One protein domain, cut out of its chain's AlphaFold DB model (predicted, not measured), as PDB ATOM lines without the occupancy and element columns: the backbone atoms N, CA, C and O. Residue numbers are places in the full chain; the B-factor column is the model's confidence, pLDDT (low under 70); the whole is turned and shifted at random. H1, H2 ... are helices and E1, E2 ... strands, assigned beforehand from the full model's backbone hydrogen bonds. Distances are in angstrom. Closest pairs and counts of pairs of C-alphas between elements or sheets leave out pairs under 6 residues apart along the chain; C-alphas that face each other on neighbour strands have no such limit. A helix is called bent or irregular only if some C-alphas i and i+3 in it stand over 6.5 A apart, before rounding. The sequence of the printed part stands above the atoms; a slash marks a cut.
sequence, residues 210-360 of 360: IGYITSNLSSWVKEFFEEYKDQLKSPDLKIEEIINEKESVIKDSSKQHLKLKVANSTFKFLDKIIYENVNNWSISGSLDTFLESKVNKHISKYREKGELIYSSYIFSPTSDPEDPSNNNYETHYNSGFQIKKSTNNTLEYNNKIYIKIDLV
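This is residues 210 to 360 of the 360 residues of an uncharacterized protein of Spiroplasma floricola 23-6 (UniProt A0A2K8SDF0). A strongly twisted wall of five strands, E1, E2, E7, E6 and E5, is covered on one face by two helices, H1 and the long H4, which slant across each other at 45 degrees: H1 is over the E1, E2 and E7 part and H4 over E6 and E5. A small hairpin, E3 and E4, sits beside residues 283 to 290 at the beginning of H4, with the short H2 next to E3; the short H5 follows the other end of H4, and the short H3 lies far out between E1 and E2. The printed part has 151 residues, with five named helices and seven named strands in the order H1 H2 E1 H3 E2 E3 E4 H4 H5 E5 E6 E7, a mixed class of helices and strands. The large sheet is mixed, in the order E1, E2, E7, E6, E5, with E2 and E7 parallel. The whole is compact, with a radius of gyration of the C-alphas of 16.4 A, and only just flat, spanning 46 by 41 by 23 A.

H1, residues 210 to 227, is on the sheet of five strands; it is irregular, with C-alphas 215 and 218 7.2 A apart, and has a kink of 43 degrees near residue 218. H2, residues 229 to 232, meets H1 only through their link and is not on that sheet. E1, residues 238 to 242, is an edge strand; the closest C-alphas of H1 and E1 are those of Lys 222 and Ile 239, 6.7 A apart. H3, residues 246 to 250, is not on the sheet and touches no helix. E2, residues 257 to 263, is antiparallel to E1, with N 240 and O 261 2.8 A apart. E3, residues 272 to 275, and E4, residues 279 to 282, form a hairpin, with N 273 and O 281 3.0 A apart; the closest C-alphas of H2 and E3 are those of Gln 231 and Ile 273, 6.4 A. H4, residues 283 to 304, touches H1 with its residues 287 to 295 alone, opposite ways at a steep tilt of 45 degrees; the closest C-alphas are those of Phe 224 and Leu 287, 7.0 A. H5, residues 308 to 312, touches H4, the closest C-alphas being those of Arg 303 and Ser 311, 6.0 A, and only grazes the sheet. E5, residues 313 to 318, E6, residues 332 to 341, and E7, residues 352 to 359, are a meander, each strand the antiparallel neighbour of the one before: N 316 and O 338 are 2.8 A apart, N 355 and O 335 2.7 A. E7 is parallel to E2, with N 260 and O 356 2.8 A apart. H4 lies over E6 and E5 at a height over the sheet of 10.0 A, along the strands at 16 degrees to E6 on the local plane, on the same face as H1; together they make two layers, helices on one face of a sheet. Every O i to N i+4 pair is within hydrogen-bond range in H3 and H4; in H1 it is 12 of 14, in H5 0 of 1, with 1 of 2 O i to N i+3 pairs within range, and H2 is too short for an i+4 pair.

H1 begins at C-alpha 210, (-57.557, -37.766, 33.753), and is 24.7 A long. E1 is 12.5 A long and E2 18.7 A. H4 runs 31.6 A, from C-alpha 283 at (-40.493, -55.750, 36.919). E5 is 15.2 A, E6 29.8 A and E7 22.9 A long, E7 ending at C-alpha 359, (-49.403, -61.495, 42.550).

The two C-alphas farthest apart are those of Pro 235 and Asn 344, 48.8 A. The printed part has no cut and ends at residue 360, the chain's last. The link from E5 to E6, 13 residues, is long. The mean pLDDT of the printed part is 72.1, with 61 residues under 70, among them residues 241 to 258, 302 to 314 and 339 to 353.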
ATOM      1  N   ILE A 210     -57.428 -36.874  32.593       58.56
ATOM      2  CA  ILE A 210     -57.557 -37.766  33.753       58.56
ATOM      3  C   ILE A 210     -58.455 -38.960  33.413       58.56
ATOM      4  O   ILE A 210     -58.093 -40.101  33.699       58.56
ATOM      5  N   GLY A 211     -59.586 -38.718  32.750       56.34
ATOM      6  CA  GLY A 211     -60.499 -39.753  32.270       56.34
ATOM      7  C   GLY A 211     -59.822 -40.713  31.294       56.34
ATOM      8  O   GLY A 211     -59.951 -41.922  31.427       56.34
ATOM      9  N   TYR A 212     -59.024 -40.199  30.358       62.81
ATOM     10  CA  TYR A 212     -58.271 -41.023  29.421       62.81
ATOM     11  C   TYR A 212     -57.255 -41.910  30.140       62.81
ATOM     12  O   TYR A 212     -57.235 -43.114  29.895       62.81
ATOM     13  N   ILE A 213     -56.436 -41.353  31.037       65.50
ATOM     14  CA  ILE A 213     -55.459 -42.149  31.791       65.50
ATOM     15  C   ILE A 213     -56.177 -43.234  32.585       65.50
ATOM     16  O   ILE A 213     -55.907 -44.414  32.389       65.50
ATOM     17  N   THR A 214     -57.127 -42.849  33.433       62.56
ATOM     18  CA  THR A 214     -57.838 -43.782  34.317       62.56
ATOM     19  C   THR A 214     -58.551 -44.898  33.548       62.56
ATOM     20  O   THR A 214     -58.406 -46.065  33.908       62.56
ATOM     21  N   SER A 215     -59.206 -44.596  32.420       58.59
ATOM     22  CA  SER A 215     -59.861 -45.609  31.575       58.59
ATOM     23  C   SER A 215     -58.897 -46.555  30.852       58.59
ATOM     24  O   SER A 215     -59.308 -47.647  30.457       58.59
ATOM     25  N   ASN A 216     -57.635 -46.161  30.650       64.12
ATOM     26  CA  ASN A 216     -56.647 -46.958  29.916       64.12
ATOM     27  C   ASN A 216     -55.601 -47.635  30.819       64.12
ATOM     28  O   ASN A 216     -54.915 -48.549  30.359       64.12
ATOM     29  N   LEU A 217     -55.489 -47.259  32.098       72.12
ATOM     30  CA  LEU A 217     -54.490 -47.816  33.022       72.12
ATOM     31  C   LEU A 217     -54.556 -49.347  33.113       72.12
ATOM     32  O   LEU A 217     -53.540 -50.011  32.939       72.12
ATOM     33  N   SER A 218     -55.750 -49.917  33.307       69.12
ATOM     34  CA  SER A 218     -55.954 -51.377  33.361       69.12
ATOM     35  C   SER A 218     -55.482 -52.065  32.073       69.12
ATOM     36  O   SER A 218     -54.776 -53.073  32.123       69.12
ATOM     37  N   SER A 219     -55.796 -51.493  30.903       74.44
ATOM     38  CA  SER A 219     -55.330 -52.033  29.621       74.44
ATOM     39  C   SER A 219     -53.822 -51.898  29.421       74.44
ATOM     40  O   SER A 219     -53.216 -52.819  28.890       74.44
ATOM     41  N   TRP A 220     -53.201 -50.807  29.873       82.38
ATOM     42  CA  TRP A 220     -51.751 -50.621  29.766       82.38
ATOM     43  C   TRP A 220     -50.988 -51.588  30.664       82.38
ATOM     44  O   TRP A 220     -49.999 -52.166  30.229       82.38
ATOM     45  N   VAL A 221     -51.466 -51.829  31.886       83.12
ATOM     46  CA  VAL A 221     -50.867 -52.848  32.756       83.12
ATOM     47  C   VAL A 221     -50.967 -54.236  32.108       83.12
ATOM     48  O   VAL A 221     -49.996 -54.987  32.113       83.12
ATOM     49  N   LYS A 222     -52.112 -54.567  31.492       83.31
ATOM     50  CA  LYS A 222     -52.281 -55.825  30.743       83.31
ATOM     51  C   LYS A 222     -51.342 -55.920  29.541       83.31
ATOM     52  O   LYS A 222     -50.730 -56.962  29.344       83.31
ATOM     53  N   GLU A 223     -51.210 -54.838  28.776       87.19
ATOM     54  CA  GLU A 223     -50.287 -54.735  27.639       87.19
ATOM     55  C   GLU A 223     -48.844 -55.005  28.075       87.19
ATOM     56  O   GLU A 223     -48.177 -55.821  27.453       87.19
ATOM     57  N   PHE A 224     -48.394 -54.401  29.181       92.69
ATOM     58  CA  PHE A 224     -47.058 -54.635  29.731       92.69
ATOM     59  C   PHE A 224     -46.819 -56.117  30.044       92.69
ATOM     60  O   PHE A 224     -45.849 -56.712  29.581       92.69
ATOM     61  N   PHE A 225     -47.705 -56.746  30.814       90.00
ATOM     62  CA  PHE A 225     -47.511 -58.146  31.189       90.00
ATOM     63  C   PHE A 225     -47.578 -59.106  29.994       90.00
ATOM     64  O   PHE A 225     -46.887 -60.121  30.012       90.00
ATOM     65  N   GLU A 226     -48.362 -58.788  28.961       88.19
ATOM     66  CA  GLU A 226     -48.389 -59.569  27.723       88.19
ATOM     67  C   GLU A 226     -47.107 -59.367  26.898       88.19
ATOM     68  O   GLU A 226     -46.519 -60.341  26.438       88.19
ATOM     69  N   GLU A 227     -46.615 -58.128  26.770       90.44
ATOM     70  CA  GLU A 227     -45.373 -57.798  26.052       90.44
ATOM     71  C   GLU A 227     -44.155 -58.526  26.643       90.44
ATOM     72  O   GLU A 227     -43.298 -59.017  25.908       90.44
ATOM     73  N   TYR A 228     -44.093 -58.641  27.973       90.38
ATOM     74  CA  TYR A 228     -42.974 -59.269  28.682       90.38
ATOM     75  C   TYR A 228     -43.235 -60.726  29.090       90.38
ATOM     76  O   TYR A 228     -42.389 -61.336  29.750       90.38
ATOM     77  N   LYS A 229     -44.359 -61.322  28.675       87.44
ATOM     78  CA  LYS A 229     -44.836 -62.641  29.126       87.44
ATOM     79  C   LYS A 229     -43.797 -63.760  29.026       87.44
ATOM     80  O   LYS A 229     -43.643 -64.543  29.967       87.44
ATOM     81  N   ASP A 230     -43.040 -63.799  27.932       86.44
ATOM     82  CA  ASP A 230     -41.995 -64.806  27.710       86.44
ATOM     83  C   ASP A 230     -40.849 -64.693  28.729       86.44
ATOM     84  O   ASP A 230     -40.340 -65.700  29.224       86.44
ATOM     85  N   GLN A 231     -40.467 -63.465  29.096       91.62
ATOM     86  CA  GLN A 231     -39.431 -63.217  30.103       91.62
ATOM     87  C   GLN A 231     -39.932 -63.516  31.521       91.62
ATOM     88  O   GLN A 231     -39.162 -63.980  32.363       91.62
ATOM     89  N   LEU A 232     -41.226 -63.294  31.772       89.56
ATOM     90  CA  LEU A 232     -41.886 -63.533  33.059       89.56
ATOM     91  C   LEU A 232     -42.062 -65.026  33.385       89.56
ATOM     92  O   LEU A 232     -42.338 -65.374  34.534       89.56
ATOM     93  N   LYS A 233     -41.890 -65.917  32.393       86.12
ATOM     94  CA  LYS A 233     -42.038 -67.382  32.520       86.12
ATOM     95  C   LYS A 233     -43.405 -67.821  33.066       86.12
ATOM     96  O   LYS A 233     -43.527 -68.913  33.615       86.12
ATOM     97  N   SER A 234     -44.432 -66.991  32.885       82.62
ATOM     98  CA  SER A 234     -45.807 -67.227  33.338       82.62
ATOM     99  C   SER A 234     -46.743 -67.385  32.126       82.62
ATOM    100  O   SER A 234     -47.415 -66.430  31.737       82.62
ATOM    101  N   PRO A 235     -46.784 -68.564  31.474       75.56
ATOM    102  CA  PRO A 235     -47.538 -68.761  30.228       75.56
ATOM    103  C   PRO A 235     -49.062 -68.650  30.413       75.56
ATOM    104  O   PRO A 235     -49.761 -68.195  29.504       75.56
ATOM    105  N   ASP A 236     -49.559 -68.984  31.605       83.38
ATOM    106  CA  ASP A 236     -50.987 -68.992  31.954       83.38
ATOM    107  C   ASP A 236     -51.402 -67.775  32.795       83.38
ATOM    108  O   ASP A 236     -52.396 -67.815  33.527       83.38
ATOM    109  N   LEU A 237     -50.613 -66.698  32.724       84.62
ATOM    110  CA  LEU A 237     -50.844 -65.471  33.475       84.62
ATOM    111  C   LEU A 237     -52.236 -64.904  33.187       84.62
ATOM    112  O   LEU A 237     -52.611 -64.684  32.033       84.62
ATOM    113  N   LYS A 238     -52.993 -64.632  34.251       84.69
ATOM    114  CA  LYS A 238     -54.333 -64.054  34.158       84.69
ATOM    115  C   LYS A 238     -54.410 -62.777  34.975       84.69
ATOM    116  O   LYS A 238     -54.156 -62.792  36.173       84.69
ATOM    117  N   ILE A 239     -54.806 -61.684  34.330       80.62
ATOM    118  CA  ILE A 239     -54.893 -60.362  34.957       80.62
ATOM    119  C   ILE A 239     -56.362 -60.002  35.115       80.62
ATOM    120  O   ILE A 239     -57.072 -59.764  34.135       80.62
ATOM    121  N   GLU A 240     -56.811 -59.962  36.360       76.81
ATOM    122  CA  GLU A 240     -58.183 -59.666  36.741       76.81
ATOM    123  C   GLU A 240     -58.246 -58.316  37.441       76.81
ATOM    124  O   GLU A 240     -57.405 -57.992  38.276       76.81
ATOM    125  N   GLU A 241     -59.259 -57.526  37.113       67.75
ATOM    126  CA  GLU A 241     -59.534 -56.283  37.820       67.75
ATOM    127  C   GLU A 241     -60.490 -56.557  38.978       67.75
ATOM    128  O   GLU A 241     -61.539 -57.177  38.793       67.75
ATOM    129  N   ILE A 242     -60.112 -56.121  40.180       67.06
ATOM    130  CA  ILE A 242     -60.936 -56.253  41.377       67.06
ATOM    131  C   ILE A 242     -61.694 -54.946  41.569       67.06
ATOM    132  O   ILE A 242     -61.104 -53.901  41.835       67.06
ATOM    133  N   ILE A 243     -63.017 -55.026  41.485       58.28
ATOM    134  CA  ILE A 243     -63.901 -53.903  41.784       58.28
ATOM    135  C   ILE A 243     -64.118 -53.871  43.300       58.28
ATOM    136  O   ILE A 243     -64.624 -54.836  43.876       58.28
ATOM    137  N   ASN A 244     -63.718 -52.776  43.950       49.56
ATOM    138  CA  ASN A 244     -63.962 -52.578  45.377       49.56
ATOM    139  C   ASN A 244     -65.468 -52.440  45.652       49.56
ATOM    140  O   ASN A 244     -66.203 -51.830  44.880       49.56
ATOM    141  N   GLU A 245     -65.931 -52.971  46.783       48.31
ATOM    142  CA  GLU A 245     -67.311 -52.760  47.218       48.31
ATOM    143  C   GLU A 245     -67.531 -51.298  47.625       48.31
ATOM    144  O   GLU A 245     -66.758 -50.740  48.410       48.31
ATOM    145  N   LYS A 246     -68.627 -50.700  47.144       45.25
ATOM    146  CA  LYS A 246     -69.004 -49.295  47.367       45.25
ATOM    147  C   LYS A 246     -68.813 -48.836  48.819       45.25
ATOM    148  O   LYS A 246     -68.140 -47.839  49.057       45.25
ATOM    149  N   GLU A 247     -69.346 -49.573  49.799       38.81
ATOM    150  CA  GLU A 247     -69.267 -49.209  51.228       38.81
ATOM    151  C   GLU A 247     -67.837 -49.139  51.781       38.81
ATOM    152  O   GLU A 247     -67.574 -48.388  52.724       38.81
ATOM    153  N   SER A 248     -66.911 -49.905  51.201       45.44
ATOM    154  CA  SER A 248     -65.503 -49.905  51.591       45.44
ATOM    155  C   SER A 248     -64.837 -48.574  51.246       45.44
ATOM    156  O   SER A 248     -64.047 -48.083  52.053       45.44
ATOM    157  N   VAL A 249     -65.196 -47.977  50.102       43.62
ATOM    158  CA  VAL A 249     -64.586 -46.739  49.590       43.62
ATOM    159  C   VAL A 249     -65.198 -45.478  50.202       43.62
ATOM    160  O   VAL A 249     -64.493 -44.497  50.411       43.62
ATOM    161  N   ILE A 250     -66.482 -45.503  50.588       42.94
ATOM    162  CA  ILE A 250     -67.104 -44.386  51.335       42.94
ATOM    163  C   ILE A 250     -66.398 -44.159  52.678       42.94
ATOM    164  O   ILE A 250     -66.239 -43.026  53.121       42.94
ATOM    165  N   LYS A 251     -65.987 -45.247  53.336       42.91
ATOM    166  CA  LYS A 251     -65.346 -45.202  54.656       42.91
ATOM    167  C   LYS A 251     -63.868 -44.807  54.603       42.91
ATOM    168  O   LYS A 251     -63.312 -44.497  55.649       42.91
ATOM    169  N   ASP A 252     -63.244 -44.854  53.428       46.00
ATOM    170  CA  ASP A 252     -61.809 -44.659  53.266       46.00
ATOM    171  C   ASP A 252     -61.484 -44.215  51.831       46.00
ATOM    172  O   ASP A 252     -61.459 -45.023  50.898       46.00
ATOM    173  N   SER A 253     -61.248 -42.910  51.657       47.09
ATOM    174  CA  SER A 253     -60.940 -42.300  50.361       47.09
ATOM    175  C   SER A 253     -59.593 -42.729  49.791       47.09
ATOM    176  O   SER A 253     -59.364 -42.503  48.605       47.09
ATOM    177  N   SER A 254     -58.713 -43.350  50.591       44.97
ATOM    178  CA  SER A 254     -57.499 -43.961  50.049       44.97
ATOM    179  C   SER A 254     -57.883 -45.036  49.029       44.97
ATOM    180  O   SER A 254     -57.301 -45.057  47.956       44.97
ATOM    181  N   LYS A 255     -58.985 -45.783  49.230       45.41
ATOM    182  CA  LYS A 255     -59.404 -46.948  48.423       45.41
ATOM    183  C   LYS A 255     -59.865 -46.678  46.984       45.41
ATOM    184  O   LYS A 255     -60.334 -47.601  46.313       45.41
ATOM    185  N   GLN A 256     -59.714 -45.454  46.487       53.53
ATOM    186  CA  GLN A 256     -59.871 -45.087  45.075       53.53
ATOM    187  C   GLN A 256     -58.651 -45.554  44.253       53.53
ATOM    188  O   GLN A 256     -57.927 -44.759  43.652       53.53
ATOM    189  N   HIS A 257     -58.375 -46.858  44.270       64.31
ATOM    190  CA  HIS A 257     -57.236 -47.457  43.574       64.31
ATOM    191  C   HIS A 257     -57.710 -48.329  42.412       64.31
ATOM    192  O   HIS A 257     -58.692 -49.062  42.540       64.31
ATOM    193  N   LEU A 258     -56.943 -48.355  41.321       69.31
ATOM    194  CA  LEU A 258     -57.012 -49.469  40.384       69.31
ATOM    195  C   LEU A 258     -56.437 -50.698  41.088       69.31
ATOM    196  O   LEU A 258     -55.235 -50.740  41.345       69.31
ATOM    197  N   LYS A 259     -57.277 -51.687  41.396       72.44
ATOM    198  CA  LYS A 259     -56.834 -52.944  41.998       72.44
ATOM    199  C   LYS A 259     -56.833 -54.058  40.961       72.44
ATOM    200  O   LYS A 259     -57.860 -54.361  40.359       72.44
ATOM    201  N   LEU A 260     -55.683 -54.691  40.782       73.88
ATOM    202  CA  LEU A 260     -55.499 -55.826  39.889       73.88
ATOM    203  C   LEU A 260     -55.006 -57.038  40.676       73.88
ATOM    204  O   LEU A 260     -54.239 -56.920  41.630       73.88
ATOM    205  N   LYS A 261     -55.422 -58.216  40.232       82.00
ATOM    206  CA  LYS A 261     -54.891 -59.503  40.662       82.00
ATOM    207  C   LYS A 261     -54.264 -60.187  39.461       82.00
ATOM    208  O   LYS A 261     -54.925 -60.366  38.440       82.00
ATOM    209  N   VAL A 262     -53.007 -60.582  39.593       85.75
ATOM    210  CA  VAL A 262     -52.279 -61.341  38.578       85.75
ATOM    211  C   VAL A 262     -52.149 -62.769  39.085       85.75
ATOM    212  O   VAL A 262     -51.328 -63.055  39.949       85.75
ATOM    213  N   ALA A 263     -53.009 -63.649  38.587       86.06
ATOM    214  CA  ALA A 263     -53.014 -65.059  38.943       86.06
ATOM    215  C   ALA A 263     -52.049 -65.865  38.060       86.06
ATOM    216  O   ALA A 263     -51.803 -65.502  36.905       86.06
ATOM    217  N   ASN A 264     -51.580 -66.996  38.598       86.38
ATOM    218  CA  ASN A 264     -50.629 -67.914  37.958       86.38
ATOM    219  C   ASN A 264     -49.271 -67.254  37.685       86.38
ATOM    220  O   ASN A 264     -48.578 -67.588  36.721       86.38
ATOM    221  N   SER A 265     -48.911 -66.283  38.521       87.38
ATOM    222  CA  SER A 265     -47.620 -65.613  38.431       87.38
ATOM    223  C   SER A 265     -46.511 -66.509  38.989       87.38
ATOM    224  O   SER A 265     -46.642 -67.117  40.047       87.38
ATOM    225  N   THR A 266     -45.401 -66.605  38.263       88.88
ATOM    226  CA  THR A 266     -44.194 -67.346  38.680       88.88
ATOM    227  C   THR A 266     -43.013 -66.422  38.966       88.88
ATOM    228  O   THR A 266     -41.904 -66.896  39.205       88.88
ATOM    229  N   PHE A 267     -43.240 -65.113  38.893       92.12
ATOM    230  CA  PHE A 267     -42.256 -64.061  39.120       92.12
ATOM    231  C   PHE A 267     -42.628 -63.237  40.351       92.12
ATOM    232  O   PHE A 267     -43.743 -63.307  40.865       92.12
ATOM    233  N   LYS A 268     -41.684 -62.414  40.787       93.75
ATOM    234  CA  LYS A 268     -41.840 -61.385  41.811       93.75
ATOM    235  C   LYS A 268     -41.593 -60.015  41.202       93.75
ATOM    236  O   LYS A 268     -40.789 -59.880  40.289       93.75
ATOM    237  N   PHE A 269     -42.187 -58.962  41.747       92.81
ATOM    238  CA  PHE A 269     -41.965 -57.594  41.267       92.81
ATOM    239  C   PHE A 269     -40.499 -57.137  41.330       92.81
ATOM    240  O   PHE A 269     -40.096 -56.266  40.557       92.81
ATOM    241  N   LEU A 270     -39.694 -57.732  42.217       92.06
ATOM    242  CA  LEU A 270     -38.257 -57.468  42.327       92.06
ATOM    243  C   LEU A 270     -37.402 -58.245  41.310       92.06
ATOM    244  O   LEU A 270     -36.234 -57.881  41.121       92.06
ATOM    245  N   ASP A 271     -37.959 -59.263  40.643       93.75
ATOM    246  CA  ASP A 271     -37.258 -60.002  39.591       93.75
ATOM    247  C   ASP A 271     -36.919 -59.076  38.423       93.75
ATOM    248  O   ASP A 271     -37.541 -58.030  38.223       93.75
ATOM    249  N   LYS A 272     -35.886 -59.445  37.659       93.94
ATOM    250  CA  LYS A 272     -35.341 -58.613  36.586       93.94
ATOM    251  C   LYS A 272     -35.840 -59.053  35.215       93.94
ATOM    252  O   LYS A 272     -35.780 -60.236  34.894       93.94
ATOM    253  N   ILE A 273     -36.227 -58.079  34.395       93.75
ATOM    254  CA  ILE A 273     -36.491 -58.243  32.962       93.75
ATOM    255  C   ILE A 273     -35.609 -57.291  32.156       93.75
ATOM    256  O   ILE A 273     -35.149 -56.262  32.663       93.75
ATOM    257  N   ILE A 274     -35.383 -57.633  30.891       92.25
ATOM    258  CA  ILE A 274     -34.740 -56.744  29.928       92.25
ATOM    259  C   ILE A 274     -35.826 -55.820  29.377       92.25
ATOM    260  O   ILE A 274     -36.649 -56.245  28.564       92.25
ATOM    261  N   TYR A 275     -35.828 -54.562  29.820       88.44
ATOM    262  CA  TYR A 275     -36.772 -53.543  29.355       88.44
ATOM    263  C   TYR A 275     -36.199 -52.785  28.149       88.44
ATOM    264  O   TYR A 275     -35.046 -52.341  28.181       88.44
ATOM    265  N   GLU A 276     -36.990 -52.678  27.074       84.56
ATOM    266  CA  GLU A 276     -36.650 -51.989  25.813       84.56
ATOM    267  C   GLU A 276     -35.284 -52.381  25.196       84.56
ATOM    268  O   GLU A 276     -34.675 -51.610  24.460       84.56
ATOM    269  N   ASN A 277     -34.791 -53.599  25.463       75.56
ATOM    270  CA  ASN A 277     -33.472 -54.090  25.025       75.56
ATOM    271  C   ASN A 277     -32.272 -53.262  25.516       75.56
ATOM    272  O   ASN A 277     -31.184 -53.369  24.950       75.56
ATOM    273  N   VAL A 278     -32.447 -52.442  26.559       73.38
ATOM    274  CA  VAL A 278     -31.374 -51.574  27.066       73.38
ATOM    275  C   VAL A 278     -30.822 -52.091  28.390       73.38
ATOM    276  O   VAL A 278     -29.622 -52.325  28.500       73.38
ATOM    277  N   ASN A 279     -31.677 -52.276  29.401       77.12
ATOM    278  CA  ASN A 279     -31.231 -52.476  30.780       77.12
ATOM    279  C   ASN A 279     -32.034 -53.559  31.524       77.12
ATOM    280  O   ASN A 279     -33.236 -53.712  31.315       77.12
ATOM    281  N   ASN A 280     -31.377 -54.229  32.481       88.12
ATOM    282  CA  ASN A 280     -32.015 -55.141  33.437       88.12
ATOM    283  C   ASN A 280     -32.667 -54.362  34.582       88.12
ATOM    284  O   ASN A 280     -31.981 -53.871  35.484       88.12
ATOM    285  N   TRP A 281     -33.988 -54.233  34.546       91.31
ATOM    286  CA  TRP A 281     -34.772 -53.470  35.521       91.31
ATOM    287  C   TRP A 281     -35.660 -54.417  36.319       91.31
ATOM    288  O   TRP A 281     -35.960 -55.513  35.854       91.31
ATOM    289  N   SER A 282     -36.008 -54.048  37.559       93.62
ATOM    290  CA  SER A 282     -37.029 -54.825  38.277       93.62
ATOM    291  C   SER A 282     -38.350 -54.710  37.533       93.62
ATOM    292  O   SER A 282     -38.627 -53.654  36.970       93.62
ATOM    293  N   ILE A 283     -39.172 -55.757  37.561       94.19
ATOM    294  CA  ILE A 283     -40.493 -55.750  36.919       94.19
ATOM    295  C   ILE A 283     -41.317 -54.545  37.389       94.19
ATOM    296  O   ILE A 283     -41.922 -53.875  36.556       94.19
ATOM    297  N   SER A 284     -41.274 -54.204  38.684       91.94
ATOM    298  CA  SER A 284     -41.911 -52.984  39.206       91.94
ATOM    299  C   SER A 284     -41.375 -51.702  38.566       91.94
ATOM    300  O   SER A 284     -42.159 -50.883  38.101       91.94
ATOM    301  N   GLY A 285     -40.052 -51.545  38.476       91.00
ATOM    302  CA  GLY A 285     -39.434 -50.349  37.898       91.00
ATOM    303  C   GLY A 285     -39.668 -50.236  36.390       91.00
ATOM    304  O   GLY A 285     -39.841 -49.137  35.864       91.00
ATOM    305  N   SER A 286     -39.711 -51.367  35.685       93.81
ATOM    306  CA  SER A 286     -40.095 -51.428  34.273       93.81
ATOM    307  C   SER A 286     -41.558 -51.045  34.070       93.81
ATOM    308  O   SER A 286     -41.853 -50.283  33.153       93.81
ATOM    309  N   LEU A 287     -42.462 -51.517  34.936       92.38
ATOM    310  CA  LEU A 287     -43.877 -51.161  34.890       92.38
ATOM    311  C   LEU A 287     -44.097 -49.665  35.167       92.38
ATOM    312  O   LEU A 287     -44.807 -49.014  34.402       92.38
ATOM    313  N   ASP A 288     -43.443 -49.104  36.192       89.56
ATOM    314  CA  ASP A 288     -43.484 -47.664  36.489       89.56
ATOM    315  C   ASP A 288     -43.049 -46.842  35.262       89.56
ATOM    316  O   ASP A 288     -43.760 -45.939  34.815       89.56
ATOM    317  N   THR A 289     -41.916 -47.215  34.655       90.56
ATOM    318  CA  THR A 289     -41.355 -46.536  33.473       90.56
ATOM    319  C   THR A 289     -42.270 -46.649  32.255       90.56
ATOM    320  O   THR A 289     -42.479 -45.672  31.532       90.56
ATOM    321  N   PHE A 290     -42.845 -47.831  32.022       92.25
ATOM    322  CA  PHE A 290     -43.780 -48.070  30.929       92.25
ATOM    323  C   PHE A 290     -45.024 -47.182  31.055       92.25
ATOM    324  O   PHE A 290     -45.418 -46.512  30.094       92.25
ATOM    325  N   LEU A 291     -45.622 -47.128  32.248       87.50
ATOM    326  CA  LEU A 291     -46.804 -46.311  32.516       87.50
ATOM    327  C   LEU A 291     -46.485 -44.813  32.421       87.50
ATOM    328  O   LEU A 291     -47.233 -44.071  31.780       87.50
ATOM    329  N   GLU A 292     -45.353 -44.371  32.972       86.88
ATOM    330  CA  GLU A 292     -44.882 -42.989  32.838       86.88
ATOM    331  C   GLU A 292     -44.680 -42.609  31.361       86.88
ATOM    332  O   GLU A 292     -45.123 -41.546  30.916       86.88
ATOM    333  N   SER A 293     -44.093 -43.500  30.559       88.38
ATOM    334  CA  SER A 293     -43.917 -43.316  29.114       88.38
ATOM    335  C   SER A 293     -45.255 -43.194  28.379       88.38
ATOM    336  O   SER A 293     -45.408 -42.305  27.535       88.38
ATOM    337  N   LYS A 294     -46.259 -44.024  28.705       87.00
ATOM    338  CA  LYS A 294     -47.617 -43.937  28.125       87.00
ATOM    339  C   LYS A 294     -48.265 -42.585  28.423       87.00
ATOM    340  O   LYS A 294     -48.762 -41.934  27.501       87.00
ATOM    341  N   VAL A 295     -48.199 -42.143  29.679       79.81
ATOM    342  CA  VAL A 295     -48.720 -40.840  30.115       79.81
ATOM    343  C   VAL A 295     -47.997 -39.704  29.394       79.81
ATOM    344  O   VAL A 295     -48.645 -38.893  28.732       79.81
ATOM    345  N   ASN A 296     -46.664 -39.678  29.422       79.94
ATOM    346  CA  ASN A 296     -45.864 -38.622  28.800       79.94
ATOM    347  C   ASN A 296     -46.052 -38.556  27.279       79.94
ATOM    348  O   ASN A 296     -46.202 -37.465  26.728       79.94
ATOM    349  N   LYS A 297     -46.126 -39.700  26.584       83.56
ATOM    350  CA  LYS A 297     -46.457 -39.746  25.148       83.56
ATOM    351  C   LYS A 297     -47.828 -39.131  24.873       83.56
ATOM    352  O   LYS A 297     -47.989 -38.436  23.870       83.56
ATOM    353  N   HIS A 298     -48.807 -39.367  25.746       74.62
ATOM    354  CA  HIS A 298     -50.121 -38.746  25.627       74.62
ATOM    355  C   HIS A 298     -50.038 -37.226  25.832       74.62
ATOM    356  O   HIS A 298     -50.508 -36.482  24.976       74.62
ATOM    357  N   ILE A 299     -49.356 -36.758  26.886       72.69
ATOM    358  CA  ILE A 299     -49.131 -35.321  27.145       72.69
ATOM    359  C   ILE A 299     -48.493 -34.638  25.935       72.69
ATOM    360  O   ILE A 299     -48.980 -33.599  25.492       72.69
ATOM    361  N   SER A 300     -47.415 -35.211  25.393       74.62
ATOM    362  CA  SER A 300     -46.682 -34.631  24.264       74.62
ATOM    363  C   SER A 300     -47.569 -34.473  23.034       74.62
ATOM    364  O   SER A 300     -47.641 -33.378  22.481       74.62
ATOM    365  N   LYS A 301     -48.335 -35.513  22.675       71.56
ATOM    366  CA  LYS A 301     -49.307 -35.439  21.574       71.56
ATOM    367  C   LYS A 301     -50.332 -34.317  21.796       71.56
ATOM    368  O   LYS A 301     -50.613 -33.548  20.885       71.56
ATOM    369  N   TYR A 302     -50.856 -34.164  23.012       64.12
ATOM    370  CA  TYR A 302     -51.796 -33.079  23.329       64.12
ATOM    371  C   TYR A 302     -51.169 -31.684  23.240       64.12
ATOM    372  O   TYR A 302     -51.795 -30.762  22.717       64.12
ATOM    373  N   ARG A 303     -49.927 -31.520  23.703       64.88
ATOM    374  CA  ARG A 303     -49.202 -30.240  23.633       64.88
ATOM    375  C   ARG A 303     -48.957 -29.791  22.192       64.88
ATOM    376  O   ARG A 303     -49.065 -28.600  21.913       64.88
ATOM    377  N   GLU A 304     -48.696 -30.722  21.276       65.19
ATOM    378  CA  GLU A 304     -48.507 -30.432  19.844       65.19
ATOM    379  C   GLU A 304     -49.750 -29.808  19.180       65.19
ATOM    380  O   GLU A 304     -49.619 -29.093  18.190       65.19
ATOM    381  N   LYS A 305     -50.952 -30.008  19.740       59.66
ATOM    382  CA  LYS A 305     -52.212 -29.443  19.224       59.66
ATOM    383  C   LYS A 305     -52.508 -28.004  19.675       59.66
ATOM    384  O   LYS A 305     -53.533 -27.453  19.288       59.66
ATOM    385  N   GLY A 306     -51.635 -27.375  20.468       50.44
ATOM    386  CA  GLY A 306     -51.776 -25.962  20.854       50.44
ATOM    387  C   GLY A 306     -52.810 -25.679  21.954       50.44
ATOM    388  O   GLY A 306     -53.080 -24.518  22.260       50.44
ATOM    389  N   GLU A 307     -53.360 -26.708  22.600       52.50
ATOM    390  CA  GLU A 307     -54.263 -26.548  23.743       52.50
ATOM    391  C   GLU A 307     -53.461 -26.247  25.028       52.50
ATOM    392  O   GLU A 307     -53.206 -27.114  25.867       52.50
ATOM    393  N   LEU A 308     -53.039 -24.983  25.181       50.56
ATOM    394  CA  LEU A 308     -52.191 -24.465  26.273       50.56
ATOM    395  C   LEU A 308     -52.663 -24.846  27.688       50.56
ATOM    396  O   LEU A 308     -51.848 -24.980  28.600       50.56
ATOM    397  N   ILE A 309     -53.962 -25.061  27.870       52.41
ATOM    398  CA  ILE A 309     -54.597 -25.377  29.153       52.41
ATOM    399  C   ILE A 309     -54.025 -26.656  29.784       52.41
ATOM    400  O   ILE A 309     -53.814 -26.695  31.000       52.41
ATOM    401  N   TYR A 310     -53.719 -27.674  28.973       52.62
ATOM    402  CA  TYR A 310     -53.245 -28.976  29.456       52.62
ATOM    403  C   TYR A 310     -51.718 -29.051  29.597       52.62
ATOM    404  O   TYR A 310     -51.184 -29.967  30.220       52.62
ATOM    405  N   SER A 311     -50.986 -28.062  29.072       55.47
ATOM    406  CA  SER A 311     -49.523 -27.997  29.203       55.47
ATOM    407  C   SER A 311     -49.054 -27.888  30.662       55.47
ATOM    408  O   SER A 311     -47.946 -28.318  30.984       55.47
ATOM    409  N   SER A 312     -49.935 -27.385  31.532       57.50
ATOM    410  CA  SER A 312     -49.726 -27.139  32.960       57.50
ATOM    411  C   SER A 312     -49.834 -28.375  33.862       57.50
ATOM    412  O   SER A 312     -49.569 -28.255  35.061       57.50
ATOM    413  N   TYR A 313     -50.224 -29.536  33.322       63.22
ATOM    414  CA  TYR A 313     -50.283 -30.780  34.084       63.22
ATOM    415  C   TYR A 313     -48.882 -31.358  34.312       63.22
ATOM    416  O   TYR A 313     -48.094 -31.532  33.379       63.22
ATOM    417  N   ILE A 314     -48.598 -31.678  35.569       67.88
ATOM    418  CA  ILE A 314     -47.376 -32.317  36.041       67.88
ATOM    419  C   ILE A 314     -47.778 -33.648  36.663       67.88
ATOM    420  O   ILE A 314     -48.573 -33.676  37.602       67.88
ATOM    421  N   PHE A 315     -47.202 -34.731  36.152       71.69
ATOM    422  CA  PHE A 315     -47.352 -36.069  36.705       71.69
ATOM    423  C   PHE A 315     -46.118 -36.370  37.534       71.69
ATOM    424  O   PHE A 315     -44.994 -36.268  37.053       71.69
ATOM    425  N   SER A 316     -46.326 -36.674  38.805       73.06
ATOM    426  CA  SER A 316     -45.264 -37.064  39.720       73.06
ATOM    427  C   SER A 316     -45.553 -38.475  40.211       73.06
ATOM    428  O   SER A 316     -46.650 -38.694  40.730       73.06
ATOM    429  N   PRO A 317     -44.612 -39.421  40.077       75.75
ATOM    430  CA  PRO A 317     -44.744 -40.727  40.703       75.75
ATOM    431  C   PRO A 317     -45.046 -40.581  42.197       75.75
ATOM    432  O   PRO A 317     -44.510 -39.701  42.877       75.75
ATOM    433  N   THR A 318     -45.940 -41.415  42.708       74.81
ATOM    434  CA  THR A 318     -46.312 -41.438  44.125       74.81
ATOM    435  C   THR A 318     -46.668 -42.863  44.535       74.81
ATOM    436  O   THR A 318     -47.067 -43.661  43.694       74.81
ATOM    437  N   SER A 319     -46.530 -43.189  45.813       76.94
ATOM    438  CA  SER A 319     -46.989 -44.448  46.405       76.94
ATOM    439  C   SER A 319     -48.097 -44.159  47.411       76.94
ATOM    440  O   SER A 319     -48.179 -43.045  47.944       76.94
ATOM    441  N   ASP A 320     -48.989 -45.122  47.640       73.31
ATOM    442  CA  ASP A 320     -50.001 -44.990  48.687       73.31
ATOM    443  C   ASP A 320     -49.335 -45.142  50.067       73.31
ATOM    444  O   ASP A 320     -48.857 -46.238  50.379       73.31
ATOM    445  N   PRO A 321     -49.264 -44.072  50.886       68.38
ATOM    446  CA  PRO A 321     -48.603 -44.123  52.186       68.38
ATOM    447  C   PRO A 321     -49.380 -44.945  53.222       68.38
ATOM    448  O   PRO A 321     -48.797 -45.337  54.231       68.38
ATOM    449  N   GLU A 322     -50.672 -45.197  52.992       64.44
ATOM    450  CA  GLU A 322     -51.564 -45.896  53.924       64.44
ATOM    451  C   GLU A 322     -51.698 -47.390  53.605       64.44
ATOM    452  O   GLU A 322     -52.467 -48.102  54.251       64.44
ATOM    453  N   ASP A 323     -50.927 -47.895  52.639       67.44
ATOM    454  CA  ASP A 323     -51.039 -49.278  52.208       67.44
ATOM    455  C   ASP A 323     -50.561 -50.265  53.299       67.44
ATOM    456  O   ASP A 323     -49.376 -50.288  53.660       67.44
ATOM    457  N   PRO A 324     -51.458 -51.119  53.836       56.56
ATOM    458  CA  PRO A 324     -51.125 -52.039  54.925       56.56
ATOM    459  C   PRO A 324     -50.145 -53.140  54.487       56.56
ATOM    460  O   PRO A 324     -49.548 -53.809  55.331       56.56
ATOM    461  N   SER A 325     -49.958 -53.319  53.176       59.12
ATOM    462  CA  SER A 325     -49.076 -54.294  52.526       59.12
ATOM    463  C   SER A 325     -47.596 -53.895  52.486       59.12
ATOM    464  O   SER A 325     -46.807 -54.627  51.884       59.12
ATOM    465  N   ASN A 326     -47.194 -52.807  53.160       54.75
ATOM    466  CA  ASN A 326     -45.836 -52.227  53.184       54.75
ATOM    467  C   ASN A 326     -44.665 -53.189  53.514       54.75
ATOM    468  O   ASN A 326     -43.512 -52.774  53.503       54.75
ATOM    469  N   ASN A 327     -44.922 -54.470  53.786       55.53
ATOM    470  CA  ASN A 327     -43.908 -55.472  54.107       55.53
ATOM    471  C   ASN A 327     -43.681 -56.542  53.018       55.53
ATOM    472  O   ASN A 327     -42.787 -57.366  53.198       55.53
ATOM    473  N   ASN A 328     -44.439 -56.571  51.908       71.81
ATOM    474  CA  ASN A 328     -44.268 -57.596  50.860       71.81
ATOM    475  C   ASN A 328     -44.168 -57.022  49.434       71.81
ATOM    476  O   ASN A 328     -44.987 -57.307  48.562       71.81
ATOM    477  N   TYR A 329     -43.107 -56.252  49.185       75.56
ATOM    478  CA  TYR A 329     -42.785 -55.675  47.870       75.56
ATOM    479  C   TYR A 329     -42.449 -56.709  46.779       75.56
ATOM    480  O   TYR A 329     -42.291 -56.350  45.616       75.56
ATOM    481  N   GLU A 330     -42.302 -57.992  47.129       86.56
ATOM    482  CA  GLU A 330     -42.055 -59.051  46.150       86.56
ATOM    483  C   GLU A 330     -43.329 -59.460  45.408       86.56
ATOM    484  O   GLU A 330     -43.267 -59.731  44.211       86.56
ATOM    485  N   THR A 331     -44.475 -59.489  46.089       87.38
ATOM    486  CA  THR A 331     -45.753 -59.926  45.500       87.38
ATOM    487  C   THR A 331     -46.808 -58.827  45.461       87.38
ATOM    488  O   THR A 331     -47.893 -59.058  44.934       87.38
ATOM    489  N   HIS A 332     -46.508 -57.648  46.006       88.25
ATOM    490  CA  HIS A 332     -47.402 -56.500  46.004       88.25
ATOM    491  C   HIS A 332     -46.745 -55.292  45.336       88.25
ATOM    492  O   HIS A 332     -45.650 -54.870  45.714       88.25
ATOM    493  N   TYR A 333     -47.438 -54.720  44.356       85.00
ATOM    494  CA  TYR A 333     -47.078 -53.459  43.719       85.00
ATOM    495  C   TYR A 333     -48.026 -52.364  44.194       85.00
ATOM    496  O   TYR A 333     -49.242 -52.544  44.135       85.00
ATOM    497  N   ASN A 334     -47.459 -51.234  44.615       84.31
ATOM    498  CA  ASN A 334     -48.187 -50.076  45.118       84.31
ATOM    499  C   ASN A 334     -47.513 -48.778  44.646       84.31
ATOM    500  O   ASN A 334     -46.722 -48.161  45.365       84.31
ATOM    501  N   SER A 335     -47.845 -48.375  43.423       81.69
ATOM    502  CA  SER A 335     -47.380 -47.124  42.816       81.69
ATOM    503  C   SER A 335     -48.557 -46.363  42.212       81.69
ATOM    504  O   SER A 335     -49.693 -46.829  42.192       81.69
ATOM    505  N   GLY A 336     -48.306 -45.167  41.703       77.69
ATOM    506  CA  GLY A 336     -49.332 -44.300  41.159       77.69
ATOM    507  C   GLY A 336     -48.781 -42.967  40.687       77.69
ATOM    508  O   GLY A 336     -47.571 -42.752  40.600       77.69
ATOM    509  N   PHE A 337     -49.693 -42.042  40.413       72.75
ATOM    510  CA  PHE A 337     -49.378 -40.712  39.915       72.75
ATOM    511  C   PHE A 337     -50.120 -39.652  40.717       72.75
ATOM    512  O   PHE A 337     -51.335 -39.724  40.888       72.75
ATOM    513  N   GLN A 338     -49.392 -38.633  41.162       71.75
ATOM    514  CA  GLN A 338     -49.965 -37.365  41.572       71.75
ATOM    515  C   GLN A 338     -49.990 -36.417  40.373       71.75
ATOM    516  O   GLN A 338     -48.978 -36.200  39.711       71.75
ATOM    517  N   ILE A 339     -51.145 -35.812  40.143       66.38
ATOM    518  CA  ILE A 339     -51.423 -34.868  39.074       66.38
ATOM    519  C   ILE A 339     -51.467 -33.470  39.687       66.38
ATOM    520  O   ILE A 339     -52.316 -33.166  40.518       66.38
ATOM    521  N   LYS A 340     -50.550 -32.589  39.295       64.38
ATOM    522  CA  LYS A 340     -50.542 -31.185  39.731       64.38
ATOM    523  C   LYS A 340     -50.803 -30.282  38.539       64.38
ATOM    524  O   LYS A 340     -50.242 -30.505  37.472       64.38
ATOM    525  N   LYS A 341     -51.613 -29.243  38.726       57.81
ATOM    526  CA  LYS A 341     -51.769 -28.159  37.752       57.81
ATOM    527  C   LYS A 341     -50.944 -26.960  38.212       57.81
ATOM    528  O   LYS A 341     -50.958 -26.635  39.394       57.81
ATOM    529  N   SER A 342     -50.241 -26.288  37.303       51.06
ATOM    530  CA  SER A 342     -49.321 -25.183  37.634       51.06
ATOM    531  C   SER A 342     -49.981 -23.887  38.141       51.06
ATOM    532  O   SER A 342     -49.284 -22.902  38.367       51.06
ATOM    533  N   THR A 343     -51.306 -23.837  38.301       48.22
ATOM    534  CA  THR A 343     -52.032 -22.668  38.821       48.22
ATOM    535  C   THR A 343     -52.443 -22.897  40.275       48.22
ATOM    536  O   THR A 343     -53.018 -23.941  40.563       48.22
ATOM    537  N   ASN A 344     -52.224 -21.902  41.145       40.09
ATOM    538  CA  ASN A 344     -52.477 -21.862  42.604       40.09
ATOM    539  C   ASN A 344     -53.883 -22.272  43.107       40.09
ATOM    540  O   ASN A 344     -54.146 -22.175  44.302       40.09
ATOM    541  N   ASN A 345     -54.791 -22.726  42.244       39.91
ATOM    542  CA  ASN A 345     -56.068 -23.287  42.662       39.91
ATOM    543  C   ASN A 345     -55.886 -24.777  42.948       39.91
ATOM    544  O   ASN A 345     -56.030 -25.627  42.068       39.91
ATOM    545  N   THR A 346     -55.544 -25.070  44.200       34.62
ATOM    546  CA  THR A 346     -55.594 -26.397  44.805       34.62
ATOM    547  C   THR A 346     -57.004 -26.957  44.651       34.62
ATOM    548  O   THR A 346     -57.935 -26.568  45.350       34.62
ATOM    549  N   LEU A 347     -57.179 -27.876  43.710       39.91
ATOM    550  CA  LEU A 347     -58.291 -28.813  43.745       39.91
ATOM    551  C   LEU A 347     -57.735 -30.104  44.314       39.91
ATOM    552  O   LEU A 347     -57.062 -30.876  43.639       39.91
ATOM    553  N   GLU A 348     -57.937 -30.237  45.619       37.94
ATOM    554  CA  GLU A 348     -57.396 -31.306  46.459       37.94
ATOM    555  C   GLU A 348     -58.118 -32.644  46.256       37.94
ATOM    556  O   GLU A 348     -57.605 -33.685  46.653       37.94
ATOM    557  N   TYR A 349     -59.273 -32.644  45.587       42.19
ATOM    558  CA  TYR A 349     -60.063 -33.848  45.364       42.19
ATOM    559  C   TYR A 349     -59.604 -34.580  44.091       42.19
ATOM    560  O   TYR A 349     -59.685 -34.043  42.986       42.19
ATOM    561  N   ASN A 350     -59.136 -35.822  44.268       49.62
ATOM    562  CA  ASN A 350     -58.804 -36.814  43.230       49.62
ATOM    563  C   ASN A 350     -57.610 -36.467  42.327       49.62
ATOM    564  O   ASN A 350     -57.572 -36.820  41.149       49.62
ATOM    565  N   ASN A 351     -56.598 -35.800  42.883       54.66
ATOM    566  CA  ASN A 351     -55.347 -35.535  42.174       54.66
ATOM    567  C   ASN A 351     -54.324 -36.678  42.276       54.66
ATOM    568  O   ASN A 351     -53.209 -36.530  41.785       54.66
ATOM    569  N   LYS A 352     -54.663 -37.793  42.927       63.84
ATOM    570  CA  LYS A 352     -53.815 -38.984  43.017       63.84
ATOM    571  C   LYS A 352     -54.551 -40.169  42.419       63.84
ATOM    572  O   LYS A 352     -55.718 -40.383  42.723       63.84
ATOM    573  N   ILE A 353     -53.852 -40.930  41.590       67.88
ATOM    574  CA  ILE A 353     -54.320 -42.202  41.052       67.88
ATOM    575  C   ILE A 353     -53.334 -43.257  41.511       67.88
ATOM    576  O   ILE A 353     -52.152 -43.175  41.189       67.88
ATOM    577  N   TYR A 354     -53.818 -44.244  42.244       72.88
ATOM    578  CA  TYR A 354     -53.009 -45.331  42.774       72.88
ATOM    579  C   TYR A 354     -53.349 -46.640  42.063       72.88
ATOM    580  O   TYR A 354     -54.503 -46.891  41.711       72.88
ATOM    581  N   ILE A 355     -52.340 -47.475  41.869       75.69
ATOM    582  CA  ILE A 355     -52.400 -48.764  41.191       75.69
ATOM    583  C   ILE A 355     -51.853 -49.801  42.167       75.69
ATOM    584  O   ILE A 355     -50.687 -49.748  42.555       75.69
ATOM    585  N   LYS A 356     -52.707 -50.750  42.543       80.75
ATOM    586  CA  LYS A 356     -52.378 -51.861  43.432       80.75
ATOM    587  C   LYS A 356     -52.464 -53.165  42.660       80.75
ATOM    588  O   LYS A 356     -53.504 -53.450  42.066       80.75
ATOM    589  N   ILE A 357     -51.391 -53.948  42.650       82.81
ATOM    590  CA  ILE A 357     -51.353 -55.237  41.953       82.81
ATOM    591  C   ILE A 357     -50.881 -56.316  42.917       82.81
ATOM    592  O   ILE A 357     -49.771 -56.240  43.438       82.81
ATOM    593  N   ASP A 358     -51.720 -57.329  43.108       84.06
ATOM    594  CA  ASP A 358     -51.420 -58.510  43.913       84.06
ATOM    595  C   ASP A 358     -51.037 -59.684  42.996       84.06
ATOM    596  O   ASP A 358     -51.833 -60.090  42.142       84.06
ATOM    597  N   LEU A 359     -49.833 -60.238  43.174       84.69
ATOM    598  CA  LEU A 359     -49.403 -61.495  42.550       84.69
ATOM    599  C   LEU A 359     -49.935 -62.680  43.364       84.69
ATOM    600  O   LEU A 359     -49.751 -62.722  44.584       84.69
ATOM    601  N   VAL A 360     -50.604 -63.626  42.695       80.81
ATOM    602  CA  VAL A 360     -51.220 -64.820  43.308       80.81
ATOM    603  C   VAL A 360     -50.830 -66.098  42.585       80.81
ATOM    604  O   VAL A 360     -50.777 -66.097  41.327       80.81
TER     605      VAL A 360